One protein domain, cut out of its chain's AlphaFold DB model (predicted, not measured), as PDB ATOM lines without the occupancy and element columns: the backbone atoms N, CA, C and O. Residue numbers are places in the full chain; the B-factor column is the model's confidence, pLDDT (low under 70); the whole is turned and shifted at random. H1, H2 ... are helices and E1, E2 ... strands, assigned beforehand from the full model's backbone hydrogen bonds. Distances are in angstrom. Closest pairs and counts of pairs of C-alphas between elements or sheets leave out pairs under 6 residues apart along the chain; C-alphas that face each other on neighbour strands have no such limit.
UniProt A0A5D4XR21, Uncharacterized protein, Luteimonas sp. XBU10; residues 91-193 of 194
ATOM      1  N   GLU A  91      89.029 167.749 105.550       83.00
ATOM      2  CA  GLU A  91      90.126 168.522 106.160       83.00
ATOM      3  C   GLU A  91      90.668 169.684 105.314       83.00
ATOM      4  O   GLU A  91      91.770 170.184 105.559       83.00
ATOM      5  N   GLY A  92      89.886 170.128 104.326       85.38
ATOM      6  CA  GLY A  92      90.267 171.231 103.446       85.38
ATOM      7  C   GLY A  92      91.461 170.894 102.557       85.38
ATOM      8  O   GLY A  92      92.192 171.791 102.150       85.38
ATOM      9  N   ILE A  93      91.696 169.606 102.297       90.06
ATOM     10  CA  ILE A  93      92.716 169.153 101.354       90.06
ATOM     11  C   ILE A  93      92.302 169.580  99.941       90.06
ATOM     12  O   ILE A  93      91.149 169.430  99.530       90.06
ATOM     13  N   GLU A  94      93.262 170.079  99.173       91.69
ATOM     14  CA  GLU A  94      93.090 170.419  97.763       91.69
ATOM     15  C   GLU A  94      94.110 169.646  96.930       91.69
ATOM     16  O   GLU A  94      95.200 169.335  97.402       91.69
ATOM     17  N   PHE A  95      93.770 169.302  95.688       92.31
ATOM     18  CA  PHE A  95      94.747 168.658  94.815       92.31
ATOM     19  C   PHE A  95      95.888 169.644  94.511       92.31
ATOM     20  O   PHE A  95      95.609 170.732  94.004       92.31
ATOM     21  N   PRO A  96      97.162 169.276  94.746       91.44
ATOM     22  CA  PRO A  96      98.309 170.168  94.561       91.44
ATOM     23  C   PRO A  96      98.712 170.311  93.083       91.44
ATOM     24  O   PRO A  96      99.855 170.619  92.760       91.44
ATOM     25  N   PHE A  97      97.786 170.041  92.162       91.44
ATOM     26  CA  PHE A  97      98.013 170.064  90.726       91.44
ATOM     27  C   PHE A  97      96.718 170.358  89.965       91.44
ATOM     28  O   PHE A  97      95.626 170.060  90.453       91.44
ATOM     29  N   PRO A  98      96.807 170.903  88.741       91.50
ATOM     30  CA  PRO A  98      95.640 171.112  87.894       91.50
ATOM     31  C   PRO A  98      94.977 169.786  87.504       91.50
ATOM     32  O   PRO A  98      95.651 168.834  87.107       91.50
ATOM     33  N   PHE A  99      93.646 169.729  87.555       91.62
ATOM     34  CA  PHE A  99      92.905 168.504  87.262       91.62
ATOM     35  C   PHE A  99      91.569 168.751  86.553       91.62
ATOM     36  O   PHE A  99      91.028 169.859  86.559       91.62
ATOM     37  N   HIS A 100      91.019 167.691  85.955       90.62
ATOM     38  CA  HIS A 100      89.599 167.612  85.597       90.62
ATOM     39  C   HIS A 100      88.908 166.549  86.439       90.62
ATOM     40  O   HIS A 100      89.393 165.422  86.555       90.62
ATOM     41  N   ARG A 101      87.753 166.881  87.015       91.62
ATOM     42  CA  ARG A 101      86.966 165.921  87.789       91.62
ATOM     43  C   ARG A 101      86.175 165.004  86.860       91.62
ATOM     44  O   ARG A 101      85.241 165.445  86.196       91.62
ATOM     45  N   LEU A 102      86.472 163.708  86.905       89.38
ATOM     46  CA  LEU A 102      85.689 162.669  86.232       89.38
ATOM     47  C   LEU A 102      84.538 162.161  87.098       89.38
ATOM     48  O   LEU A 102      83.450 161.904  86.587       89.38
ATOM     49  N   ASN A 103      84.775 162.000  88.400       89.88
ATOM     50  CA  ASN A 103      83.769 161.529  89.344       89.88
ATOM     51  C   ASN A 103      84.020 162.076  90.756       89.88
ATOM     52  O   ASN A 103      85.165 162.295  91.141       89.88
ATOM     53  N   ASP A 104      82.953 162.264  91.528       91.94
ATOM     54  CA  ASP A 104      83.000 162.619  92.954       91.94
ATOM     55  C   ASP A 104      81.678 162.186  93.595       91.94
ATOM     56  O   ASP A 104      80.654 162.868  93.458       91.94
ATOM     57  N   ASN A 105      81.694 161.007  94.215       89.88
ATOM     58  CA  ASN A 105      80.517 160.374  94.799       89.88
ATOM     59  C   ASN A 105      80.811 159.933  96.232       89.88
ATOM     60  O   ASN A 105      81.891 159.417  96.519       89.88
ATOM     61  N   THR A 106      79.813 160.053  97.100       88.25
ATOM     62  CA  THR A 106      79.837 159.485  98.450       88.25
ATOM     63  C   THR A 106      78.858 158.322  98.509       88.25
ATOM     64  O   THR A 106      77.706 158.451  98.096       88.25
ATOM     65  N   ILE A 107      79.321 157.181  99.004       84.25
ATOM     66  CA  ILE A 107      78.508 156.008  99.293       84.25
ATOM     67  C   ILE A 107      78.184 156.080 100.785       84.25
ATOM     68  O   ILE A 107      79.019 155.745 101.619       84.25
ATOM     69  N   SER A 108      76.991 156.585 101.112       69.75
ATOM     70  CA  SER A 108      76.580 156.859 102.502       69.75
ATOM     71  C   SER A 108      75.338 156.080 102.954       69.75
ATOM     72  O   SER A 108      75.018 156.076 104.137       69.75
ATOM     73  N   ALA A 109      74.597 155.439 102.045       51.75
ATOM     74  CA  ALA A 109      73.304 154.842 102.382       51.75
ATOM     75  C   ALA A 109      73.446 153.368 102.801       51.75
ATOM     76  O   ALA A 109      73.659 152.498 101.961       51.75
ATOM     77  N   GLY A 110      73.309 153.093 104.104       55.44
ATOM     78  CA  GLY A 110      73.077 151.745 104.647       55.44
ATOM     79  C   GLY A 110      74.300 150.832 104.789       55.44
ATOM     80  O   GLY A 110      74.131 149.639 105.032       55.44
ATOM     81  N   THR A 111      75.519 151.356 104.646       60.19
ATOM     82  CA  THR A 111      76.764 150.588 104.815       60.19
ATOM     83  C   THR A 111      77.473 150.981 106.108       60.19
ATOM     84  O   THR A 111      77.428 152.135 106.523       60.19
ATOM     85  N   SER A 112      78.122 150.013 106.758       69.56
ATOM     86  CA  SER A 112      78.849 150.221 108.018       69.56
ATOM     87  C   SER A 112      80.126 151.052 107.868       69.56
ATOM     88  O   SER A 112      80.669 151.475 108.878       69.56
ATOM     89  N   ASN A 113      80.586 151.293 106.636       73.25
ATOM     90  CA  ASN A 113      81.775 152.082 106.325       73.25
ATOM     91  C   ASN A 113      81.450 153.060 105.188       73.25
ATOM     92  O   ASN A 113      81.548 152.673 104.019       73.25
ATOM     93  N   PRO A 114      81.033 154.301 105.495       83.38
ATOM     94  CA  PRO A 114      80.820 155.305 104.469       83.38
ATOM     95  C   PRO A 114      82.141 155.607 103.762       83.38
ATOM     96  O   PRO A 114      83.182 155.800 104.393       83.38
ATOM     97  N   GLU A 115      82.098 155.679 102.437       90.56
ATOM     98  CA  GLU A 115      83.282 155.994 101.645       90.56
ATOM     99  C   GLU A 115      82.992 157.056 100.594       90.56
ATOM    100  O   GLU A 115      81.927 157.097  99.974       90.56
ATOM    101  N   ARG A 116      83.976 157.918 100.357       92.88
ATOM    102  CA  ARG A 116      83.948 158.890  99.273       92.88
ATOM    103  C   ARG A 116      84.947 158.497  98.204       92.88
ATOM    104  O   ARG A 116      86.107 158.232  98.495       92.88
ATOM    105  N   ARG A 117      84.506 158.501  96.952       94.56
ATOM    106  CA  ARG A 117      85.318 158.167  95.785       94.56
ATOM    107  C   ARG A 117      85.439 159.381  94.877       94.56
ATOM    108  O   ARG A 117      84.436 159.862  94.347       94.56
ATOM    109  N   VAL A 118      86.665 159.848  94.676       95.25
ATOM    110  CA  VAL A 118      86.991 160.992  93.818       95.25
ATOM    111  C   VAL A 118      87.907 160.521  92.703       95.25
ATOM    112  O   VAL A 118      88.946 159.927  92.959       95.25
ATOM    113  N   TYR A 119      87.530 160.773  91.456       94.12
ATOM    114  CA  TYR A 119      88.304 160.378  90.287       94.12
ATOM    115  C   TYR A 119      88.612 161.598  89.439       94.12
ATOM    116  O   TYR A 119      87.694 162.299  89.003       94.12
ATOM    117  N   VAL A 120      89.897 161.845  89.204       93.94
ATOM    118  CA  VAL A 120      90.375 163.026  88.490       93.94
ATOM    119  C   VAL A 120      91.403 162.659  87.428       93.94
ATOM    120  O   VAL A 120      92.169 161.705  87.574       93.94
ATOM    121  N   GLU A 121      91.424 163.442  86.358       94.00
ATOM    122  CA  GLU A 121      92.506 163.461  85.375       94.00
ATOM    123  C   GLU A 121      93.593 164.423  85.834       94.00
ATOM    124  O   GLU A 121      93.303 165.569  86.177       94.00
ATOM    125  N   ILE A 122      94.835 163.953  85.817       94.06
ATOM    126  CA  ILE A 122      96.021 164.731  86.175       94.06
ATOM    127  C   ILE A 122      96.425 165.561  84.956       94.06
ATOM    128  O   ILE A 122      96.534 165.018  83.852       94.06
ATOM    129  N   ARG A 123      96.660 166.863  85.140       91.38
ATOM    130  CA  ARG A 123      97.126 167.774  84.087       91.38
ATOM    131  C   ARG A 123      98.421 168.452  84.517       91.38
ATOM    132  O   ARG A 123      98.643 168.683  85.699       91.38
ATOM    133  N   GLN A 124      99.249 168.805  83.536       90.06
ATOM    134  CA  GLN A 124     100.509 169.557  83.688       90.06
ATOM    135  C   GLN A 124     101.624 168.883  84.510       90.06
ATOM    136  O   GLN A 124     102.773 169.270  84.347       90.06
ATOM    137  N   LEU A 125     101.317 167.863  85.313       92.88
ATOM    138  CA  LEU A 125     102.289 167.007  85.993       92.88
ATOM    139  C   LEU A 125     102.304 165.608  85.394       92.88
ATOM    140  O   LEU A 125     101.303 165.145  84.848       92.88
ATOM    141  N   THR A 126     103.411 164.896  85.546       93.81
ATOM    142  CA  THR A 126     103.437 163.447  85.347       93.81
ATOM    143  C   THR A 126     102.626 162.734  86.443       93.81
ATOM    144  O   THR A 126     102.442 163.273  87.537       93.81
ATOM    145  N   PRO A 127     102.142 161.502  86.198       94.25
ATOM    146  CA  PRO A 127     101.445 160.727  87.225       94.25
ATOM    147  C   PRO A 127     102.273 160.514  88.498       94.25
ATOM    148  O   PRO A 127     101.704 160.493  89.583       94.25
ATOM    149  N   GLN A 128     103.596 160.384  88.362       94.88
ATOM    150  CA  GLN A 128     104.510 160.223  89.490       94.88
ATOM    151  C   GLN A 128     104.626 161.512  90.316       94.88
ATOM    152  O   GLN A 128     104.463 161.464  91.527       94.88
ATOM    153  N   GLU A 129     104.827 162.670  89.681       96.38
ATOM    154  CA  GLU A 129     104.897 163.957  90.396       96.38
ATOM    155  C   GLU A 129     103.584 164.279  91.124       96.38
ATOM    156  O   GLU A 129     103.592 164.771  92.250       96.38
ATOM    157  N   ALA A 130     102.440 163.974  90.503       95.69
ATOM    158  CA  ALA A 130     101.132 164.149  91.129       95.69
ATOM    159  C   ALA A 130     100.934 163.226  92.343       95.69
ATOM    160  O   ALA A 130     100.326 163.635  93.332       95.69
ATOM    161  N   GLU A 131     101.442 161.994  92.271       96.00
ATOM    162  CA  GLU A 131     101.448 161.061  93.397       96.00
ATOM    163  C   GLU A 131     102.298 161.593  94.551       96.00
ATOM    164  O   GLU A 131     101.794 161.708  95.664       96.00
ATOM    165  N   GLU A 132     103.554 161.956  94.283       96.44
ATOM    166  CA  GLU A 132     104.499 162.451  95.289       96.44
ATOM    167  C   GLU A 132     103.968 163.719  95.973       96.44
ATOM    168  O   GLU A 132     103.973 163.810  97.202       96.44
ATOM    169  N   ALA A 133     103.423 164.664  95.199       96.06
ATOM    170  CA  ALA A 133     102.827 165.884  95.736       96.06
ATOM    171  C   ALA A 133     101.606 165.591  96.625       96.06
ATOM    172  O   ALA A 133     101.457 166.176  97.698       96.06
ATOM    173  N   PHE A 134     100.730 164.673  96.205       96.81
ATOM    174  CA  PHE A 134      99.548 164.319  96.988       96.81
ATOM    175  C   PHE A 134      99.903 163.508  98.244       96.81
ATOM    176  O   PHE A 134      99.327 163.735  99.304       96.81
ATOM    177  N   ALA A 135     100.878 162.601  98.154       96.62
ATOM    178  CA  ALA A 135     101.397 161.853  99.295       96.62
ATOM    179  C   ALA A 135     102.046 162.785 100.333       96.62
ATOM    180  O   ALA A 135     101.786 162.637 101.526       96.62
ATOM    181  N   GLY A 136     102.815 163.786  99.887       96.19
ATOM    182  CA  GLY A 136     103.362 164.832 100.755       96.19
ATOM    183  C   GLY A 136     102.265 165.601 101.494       96.19
ATOM    184  O   GLY A 136     102.322 165.740 102.714       96.19
ATOM    185  N   LEU A 137     101.204 165.994 100.784       95.94
ATOM    186  CA  LEU A 137     100.048 166.664 101.384       95.94
ATOM    187  C   LEU A 137      99.328 165.789 102.424       95.94
ATOM    188  O   LEU A 137      98.906 166.285 103.465       95.94
ATOM    189  N   LEU A 138      99.191 164.482 102.175       96.75
ATOM    190  CA  LEU A 138      98.633 163.553 103.162       96.75
ATOM    191  C   LEU A 138      99.540 163.430 104.397       96.75
ATOM    192  O   LEU A 138      99.042 163.441 105.524       96.75
ATOM    193  N   ALA A 139     100.859 163.375 104.206       96.62
ATOM    194  CA  ALA A 139     101.817 163.336 105.308       96.62
ATOM    195  C   ALA A 139     101.733 164.595 106.191       96.62
ATOM    196  O   ALA A 139     101.706 164.484 107.417       96.62
ATOM    197  N   GLU A 140     101.579 165.783 105.595       96.06
ATOM    198  CA  GLU A 140     101.335 167.041 106.322       96.06
ATOM    199  C   GLU A 140     100.047 167.011 107.168       96.06
ATOM    200  O   GLU A 140      99.936 167.720 108.170       96.06
ATOM    201  N   LYS A 141      99.076 166.167 106.796       95.56
ATOM    202  CA  LYS A 141      97.807 165.949 107.519       95.56
ATOM    203  C   LYS A 141      97.857 164.774 108.503       95.56
ATOM    204  O   LYS A 141      96.825 164.346 109.029       95.56
ATOM    205  N   GLY A 142      99.056 164.257 108.778       96.38
ATOM    206  CA  GLY A 142      99.291 163.201 109.761       96.38
ATOM    207  C   GLY A 142      98.939 161.798 109.271       96.38
ATOM    208  O   GLY A 142      98.833 160.880 110.082       96.38
ATOM    209  N   PHE A 143      98.749 161.611 107.965       97.31
ATOM    210  CA  PHE A 143      98.638 160.278 107.391       97.31
ATOM    211  C   PHE A 143     100.021 159.648 107.226       97.31
ATOM    212  O   PHE A 143     100.999 160.318 106.907       97.31
ATOM    213  N   SER A 144     100.102 158.335 107.410       97.88
ATOM    214  CA  SER A 144     101.300 157.539 107.136       97.88
ATOM    215  C   SER A 144     100.994 156.499 106.069       97.88
ATOM    216  O   SER A 144      99.926 155.880 106.095       97.88
ATOM    217  N   GLU A 145     101.918 156.297 105.130       97.81
ATOM    218  CA  GLU A 145     101.803 155.204 104.165       97.81
ATOM    219  C   GLU A 145     101.832 153.866 104.917       97.81
ATOM    220  O   GLU A 145     102.693 153.611 105.756       97.81
ATOM    221  N   SER A 146     100.847 153.024 104.631       95.44
ATOM    222  CA  SER A 146     100.622 151.729 105.278       95.44
ATOM    223  C   SER A 146     100.686 150.555 104.301       95.44
ATOM    224  O   SER A 146     100.724 149.403 104.731       95.44
ATOM    225  N   GLY A 147     100.736 150.826 102.994       96.00
ATOM    226  CA  GLY A 147     100.946 149.812 101.969       96.00
ATOM    227  C   GLY A 147     101.010 150.405 100.566       96.00
ATOM    228  O   GLY A 147     100.402 151.438 100.297       96.00
ATOM    229  N   THR A 148     101.720 149.707  99.680       97.00
ATOM    230  CA  THR A 148     101.794 150.001  98.247       97.00
ATOM    231  C   THR A 148     101.680 148.698  97.458       97.00
ATOM    232  O   THR A 148     102.340 147.709  97.782       97.00
ATOM    233  N   GLU A 149     100.879 148.700  96.395       97.12
ATOM    234  CA  GLU A 149     100.708 147.564  95.488       97.12
ATOM    235  C   GLU A 149     100.587 147.999  94.019       97.12
ATOM    236  O   GLU A 149     100.284 149.149  93.702       97.12
ATOM    237  N   LEU A 150     100.839 147.064  93.097       95.94
ATOM    238  CA  LEU A 150     100.640 147.259  91.661       95.94
ATOM    239  C   LEU A 150      99.584 146.273  91.157       95.94
ATOM    240  O   LEU A 150      99.859 145.087  90.971       95.94
ATOM    241  N   VAL A 151      98.379 146.771  90.890       93.19
ATOM    242  CA  VAL A 151      97.225 145.964  90.483       93.19
ATOM    243  C   VAL A 151      96.850 146.311  89.051       93.19
ATOM    244  O   VAL A 151      96.376 147.403  88.756       93.19
ATOM    245  N   LYS A 152      97.051 145.370  88.118       91.69
ATOM    246  CA  LYS A 152      96.707 145.546  86.689       91.69
ATOM    247  C   LYS A 152      97.303 146.827  86.066       91.69
ATOM    248  O   LYS A 152      96.662 147.476  85.244       91.69
ATOM    249  N   GLY A 153      98.525 147.190  86.462       90.25
ATOM    250  CA  GLY A 153      99.212 148.399  85.988       90.25
ATOM    251  C   GLY A 153      98.771 149.701  86.668       90.25
ATOM    252  O   GLY A 153      99.268 150.762  86.306       90.25
ATOM    253  N   VAL A 154      97.873 149.627  87.652       93.88
ATOM    254  CA  VAL A 154      97.505 150.738  88.533       93.88
ATOM    255  C   VAL A 154      98.317 150.614  89.812       93.88
ATOM    256  O   VAL A 154      98.314 149.557  90.441       93.88
ATOM    257  N   ARG A 155      99.023 151.677  90.188       96.38
ATOM    258  CA  ARG A 155      99.720 151.732  91.471       96.38
ATOM    259  C   ARG A 155      98.734 152.186  92.538       96.38
ATOM    260  O   ARG A 155      98.109 153.228  92.371       96.38
ATOM    261  N   GLU A 156      98.568 151.406  93.595       97.75
ATOM    262  CA  GLU A 156      97.695 151.742  94.718       97.75
ATOM    263  C   GLU A 156      98.545 151.970  95.966       97.75
ATOM    264  O   GLU A 156      99.377 151.135  96.307       97.75
ATOM    265  N   LEU A 157      98.339 153.106  96.625       98.31
ATOM    266  CA  LEU A 157      98.970 153.469  97.886       98.31
ATOM    267  C   LEU A 157      97.876 153.623  98.935       98.31
ATOM    268  O   LEU A 157      96.879 154.309  98.701       98.31
ATOM    269  N   THR A 158      98.045 152.998 100.092       98.06
ATOM    270  CA  THR A 158      97.108 153.107 101.210       98.06
ATOM    271  C   THR A 158      97.750 153.888 102.338       98.06
ATOM    272  O   THR A 158      98.774 153.487 102.886       98.06
ATOM    273  N   PHE A 159      97.099 154.970 102.737       98.06
ATOM    274  CA  PHE A 159      97.487 155.828 103.840       98.06
ATOM    275  C   PHE A 159      96.507 155.653 104.996       98.06
ATOM    276  O   PHE A 159      95.297 155.566 104.785       98.06
ATOM    277  N   SER A 160      97.027 155.618 106.218       97.44
ATOM    278  CA  SER A 160      96.229 155.484 107.438       97.44
ATOM    279  C   SER A 160      96.613 156.562 108.444       97.44
ATOM    280  O   SER A 160      97.761 157.010 108.473       97.44
ATOM    281  N   ARG A 161      95.665 156.953 109.295       96.31
ATOM    282  CA  ARG A 161      95.894 157.861 110.422       96.31
ATOM    283  C   ARG A 161      95.406 157.248 111.736       96.31
ATOM    284  O   ARG A 161      94.606 156.314 111.750       96.31
ATOM    285  N   THR A 162      95.914 157.762 112.855       95.62
ATOM    286  CA  THR A 162      95.641 157.273 114.218       95.62
ATOM    287  C   THR A 162      94.175 157.357 114.644       95.62
ATOM    288  O   THR A 162      93.778 156.650 115.564       95.62
ATOM    289  N   ASP A 163      93.369 158.203 114.001       93.62
ATOM    290  CA  ASP A 163      91.923 158.307 114.232       93.62
ATOM    291  C   ASP A 163      91.111 157.200 113.532       93.62
ATOM    292  O   ASP A 163      89.895 157.128 113.699       93.62
ATOM    293  N   GLY A 164      91.775 156.333 112.762       92.62
ATOM    294  CA  GLY A 164      91.153 155.259 111.991       92.62
ATOM    295  C   GLY A 164      90.814 155.640 110.548       92.62
ATOM    296  O   GLY A 164      90.394 154.764 109.791       92.62
ATOM    297  N   THR A 165      91.030 156.898 110.139       93.88
ATOM    298  CA  THR A 165      90.786 157.343 108.759       93.88
ATOM    299  C   THR A 165      91.765 156.667 107.801       93.88
ATOM    300  O   THR A 165      92.969 156.585 108.070       93.88
ATOM    301  N   LYS A 166      91.253 156.206 106.655       95.94
ATOM    302  CA  LYS A 166      92.042 155.582 105.588       95.94
ATOM    303  C   LYS A 166      91.819 156.274 104.255       95.94
ATOM    304  O   LYS A 166      90.695 156.623 103.897       95.94
ATOM    305  N   VAL A 167      92.897 156.424 103.497       96.88
ATOM    306  CA  VAL A 167      92.877 157.002 102.153       96.88
ATOM    307  C   VAL A 167      93.634 156.081 101.216       96.88
ATOM    308  O   VAL A 167      94.826 155.854 101.395       96.88
ATOM    309  N   THR A 168      92.961 155.575 100.190       97.38
ATOM    310  CA  THR A 168      93.614 154.831  99.111       97.38
ATOM    311  C   THR A 168      93.753 155.728  97.892       97.38
ATOM    312  O   THR A 168      92.757 156.221  97.361       97.38
ATOM    313  N   VAL A 169      94.986 155.920  97.436       97.88
ATOM    314  CA  VAL A 169      95.349 156.694  96.249       97.88
ATOM    315  C   VAL A 169      95.734 155.717  95.145       97.88
ATOM    316  O   VAL A 169      96.702 154.977  95.273       97.88
ATOM    317  N   LYS A 170      94.973 155.701  94.052       97.50
ATOM    318  CA  LYS A 170      95.232 154.843  92.892       97.50
ATOM    319  C   LYS A 170      95.683 155.691  91.714       97.50
ATOM    320  O   LYS A 170      94.909 156.506  91.211       97.50
ATOM    321  N   ILE A 171      96.905 155.474  91.252       96.88
ATOM    322  CA  ILE A 171      97.519 156.196  90.142       96.88
ATOM    323  C   ILE A 171      97.583 155.286  88.923       96.88
ATOM    324  O   ILE A 171      98.142 154.189  88.962       96.88
ATOM    325  N   ASN A 172      97.009 155.755  87.819       94.62
ATOM    326  CA  ASN A 172      97.085 155.071  86.537       94.62
ATOM    327  C   ASN A 172      97.818 155.961  85.520       94.62
ATOM    328  O   ASN A 172      97.261 156.987  85.098       94.62
ATOM    329  N   PRO A 173      99.054 155.605  85.129       87.44
ATOM    330  CA  PRO A 173      99.733 156.273  84.037       87.44
ATOM    331  C   PRO A 173      99.068 155.868  82.719       87.44
ATOM    332  O   PRO A 173      99.024 154.684  82.401       87.44
ATOM    333  N   ARG A 174      98.628 156.870  81.934       71.94
ATOM    334  CA  ARG A 174      97.958 156.786  80.613       71.94
ATOM    335  C   ARG A 174      96.424 156.896  80.633       71.94
ATOM    336  O   ARG A 174      95.716 155.898  80.674       71.94
ATOM    337  N   HIS A 175      95.936 158.108  80.342       63.47
ATOM    338  CA  HIS A 175      94.613 158.356  79.740       63.47
ATOM    339  C   HIS A 175      94.738 159.244  78.506       63.47
ATOM    340  O   HIS A 175      94.385 160.415  78.519       63.47
ATOM    341  N   ARG A 176      95.198 158.686  77.382       63.50
ATOM    342  CA  ARG A 176      94.966 159.365  76.099       63.50
ATOM    343  C   ARG A 176      93.518 159.133  75.688       63.50
ATOM    344  O   ARG A 176      93.213 158.143  75.027       63.50
ATOM    345  N   LYS A 177      92.627 160.027  76.112       71.62
ATOM    346  CA  LYS A 177      91.233 160.067  75.661       71.62
ATOM    347  C   LYS A 177      91.039 161.271  74.741       71.62
ATOM    348  O   LYS A 177      91.547 162.342  75.054       71.62
ATOM    349  N   PRO A 178      90.241 161.155  73.664       73.12
ATOM    350  CA  PRO A 178      89.970 162.286  72.771       73.12
ATOM    351  C   PRO A 178      89.405 163.522  73.485       73.12
ATOM    352  O   PRO A 178      89.598 164.642  73.032       73.12
ATOM    353  N   ARG A 179      88.700 163.313  74.606       71.81
ATOM    354  CA  ARG A 179      88.039 164.373  75.380       71.81
ATOM    355  C   ARG A 179      88.964 165.121  76.349       71.81
ATOM    356  O   ARG A 179      88.578 166.187  76.806       71.81
ATOM    357  N   ALA A 180      90.147 164.583  76.642       76.69
ATOM    358  CA  ALA A 180      91.126 165.172  77.554       76.69
ATOM    359  C   ALA A 180      92.547 164.903  77.023       76.69
ATOM    360  O   ALA A 180      93.266 164.050  77.549       76.69
ATOM    361  N   PRO A 181      92.932 165.552  75.908       81.56
ATOM    362  CA  PRO A 181      94.183 165.249  75.207       81.56
ATOM    363  C   PRO A 181      95.439 165.621  76.005       81.56
ATOM    364  O   PRO A 181      96.528 165.143  75.698       81.56
ATOM    365  N   ASP A 182      95.288 166.470  77.011       85.62
ATOM    366  CA  ASP A 182      96.344 167.001  77.862       85.62
ATOM    367  C   ASP A 182      96.422 166.319  79.239       85.62
ATOM    368  O   ASP A 182      97.267 166.683  80.059       85.62
ATOM    369  N   ALA A 183      95.572 165.318  79.492       90.31
ATOM    370  CA  ALA A 183      95.677 164.479  80.675       90.31
ATOM    371  C   ALA A 183      96.894 163.545  80.566       90.31
ATOM    372  O   ALA A 183      97.073 162.818  79.585       90.31
ATOM    373  N   THR A 184      97.724 163.527  81.603       93.06
ATOM    374  CA  THR A 184      98.929 162.681  81.674       93.06
ATOM    375  C   THR A 184      98.643 161.326  82.332       93.06
ATOM    376  O   THR A 184      99.331 160.334  82.075       93.06
ATOM    377  N   GLY A 185      97.572 161.246  83.121       94.12
ATOM    378  CA  GLY A 185      97.093 160.045  83.796       94.12
ATOM    379  C   GLY A 185      95.865 160.342  84.648       94.12
ATOM    380  O   GLY A 185      95.206 161.368  84.474       94.12
ATOM    381  N   THR A 186      95.564 159.447  85.582       94.69
ATOM    382  CA  THR A 186      94.493 159.667  86.562       94.69
ATOM    383  C   THR A 186      94.894 159.323  87.968       94.69
ATOM    384  O   THR A 186      95.657 158.380  88.183       94.69
ATOM    385  N   LEU A 187      94.242 160.015  88.895       96.12
ATOM    386  CA  LEU A 187      94.225 159.705  90.308       96.12
ATOM    387  C   LEU A 187      92.792 159.341  90.713       96.12
ATOM    388  O   LEU A 187      91.851 160.102  90.477       96.12
ATOM    389  N   HIS A 188      92.618 158.164  91.309       96.31
ATOM    390  CA  HIS A 188      91.382 157.752  91.967       96.31
ATOM    391  C   HIS A 188      91.631 157.638  93.467       96.31
ATOM    392  O   HIS A 188      92.415 156.812  93.921       96.31
ATOM    393  N   LEU A 189      90.948 158.486  94.220       96.94
ATOM    394  CA  LEU A 189      90.998 158.560  95.665       96.94
ATOM    395  C   LEU A 189      89.768 157.875  96.256       96.94
ATOM    396  O   LEU A 189      88.639 158.177  95.867       96.94
ATOM    397  N   VAL A 190      89.996 156.983  97.212       95.62
ATOM    398  CA  VAL A 190      88.962 156.393  98.063       95.62
ATOM    399  C   VAL A 190      89.239 156.830  99.492       95.62
ATOM    400  O   VAL A 190      90.276 156.491 100.051       95.62
ATOM    401  N   TRP A 191      88.324 157.602 100.063       94.88
ATOM    402  CA  TRP A 191      88.410 158.122 101.420       94.88
ATOM    403  C   TRP A 191      87.417 157.389 102.312       94.88
ATOM    404  O   TRP A 191      86.221 157.383 102.022       94.88
ATOM    405  N   GLN A 192      87.909 156.801 103.394       93.31
ATOM    406  CA  GLN A 192      87.120 156.078 104.384       93.31
ATOM    407  C   GLN A 192      87.325 156.754 105.733       93.31
ATOM    408  O   GLN A 192      88.418 156.704 106.302       93.31
ATOM    409  N   SER A 193      86.282 157.423 106.209       85.88
ATOM    410  CA  SER A 193      86.273 158.030 107.539       85.88
ATOM    411  C   SER A 193      85.794 157.007 108.564       85.88
ATOM    412  O   SER A 193      84.930 156.187 108.248       85.88
TER     413      SER A 193
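Overview. This is residues 91 to 193 of the 194 residues of an uncharacterized protein of Luteimonas sp. XBU10 (UniProt A0A5D4XR21). A single, twisted sheet of six strands forms a wall, with one helix, H1, packed over one face and no named helix on the other. The 103 printed residues hold, along the chain, E1 E2 H1 E3 E4 E5 E6, a mixed class in two layers. The sheet's order is E1 E2 E6 E5 E4 E3, antiparallel throughout. The whole is compact, with a radius of gyration of the C-alphas of 13.7 A and spans of 39 by 29 by 29 A.

Along the chain. Find C-alpha 99 at (92.905, 168.504, 87.262), where E1, residues 99 to 107, begins; it bends by 57 degrees at residue 102. Next come E2, residues 115 to 123, 25.3 A long, and H1, residues 127 to 140, 20.1 A. E3, residues 144 to 151, E4, 154 to 160, and E5, 166 to 173, lead to E6, residues 183 to 192, 26.6 A long, ending at C-alpha 192 at (87.120, 156.078, 104.384).

Arrangement. Start at inner strand E6: N 118 and O 189 are 2.8 A apart towards E2, and N 188 and O 170 are 2.8 A apart towards E5. E3 E4 E5 E6 form a meander, each strand the antiparallel neighbour of the one before; look for N 157 and O 169 at 2.8 A, and N 149 and O 156 at 2.9 A. Edge strand E1 makes a hairpin with E2, with N 105 and O 117 3.0 A apart. H1 is on the sheet; its closest C-alphas to E6 are those of Pro 127 and Gly 185, 5.6 A. In H1 every O i to N i+4 pair is within hydrogen-bond range. Edge strands E1 and E3 are apart.

Size, cuts and confidence. The C-alphas farthest apart, those of Thr 162 and Pro 178, are 42.1 A apart. The printed part has no cut and no long link. Look for pLDDT under 70 at residues 108 to 112 and 175 to 176; the mean of the printed part is 90.3.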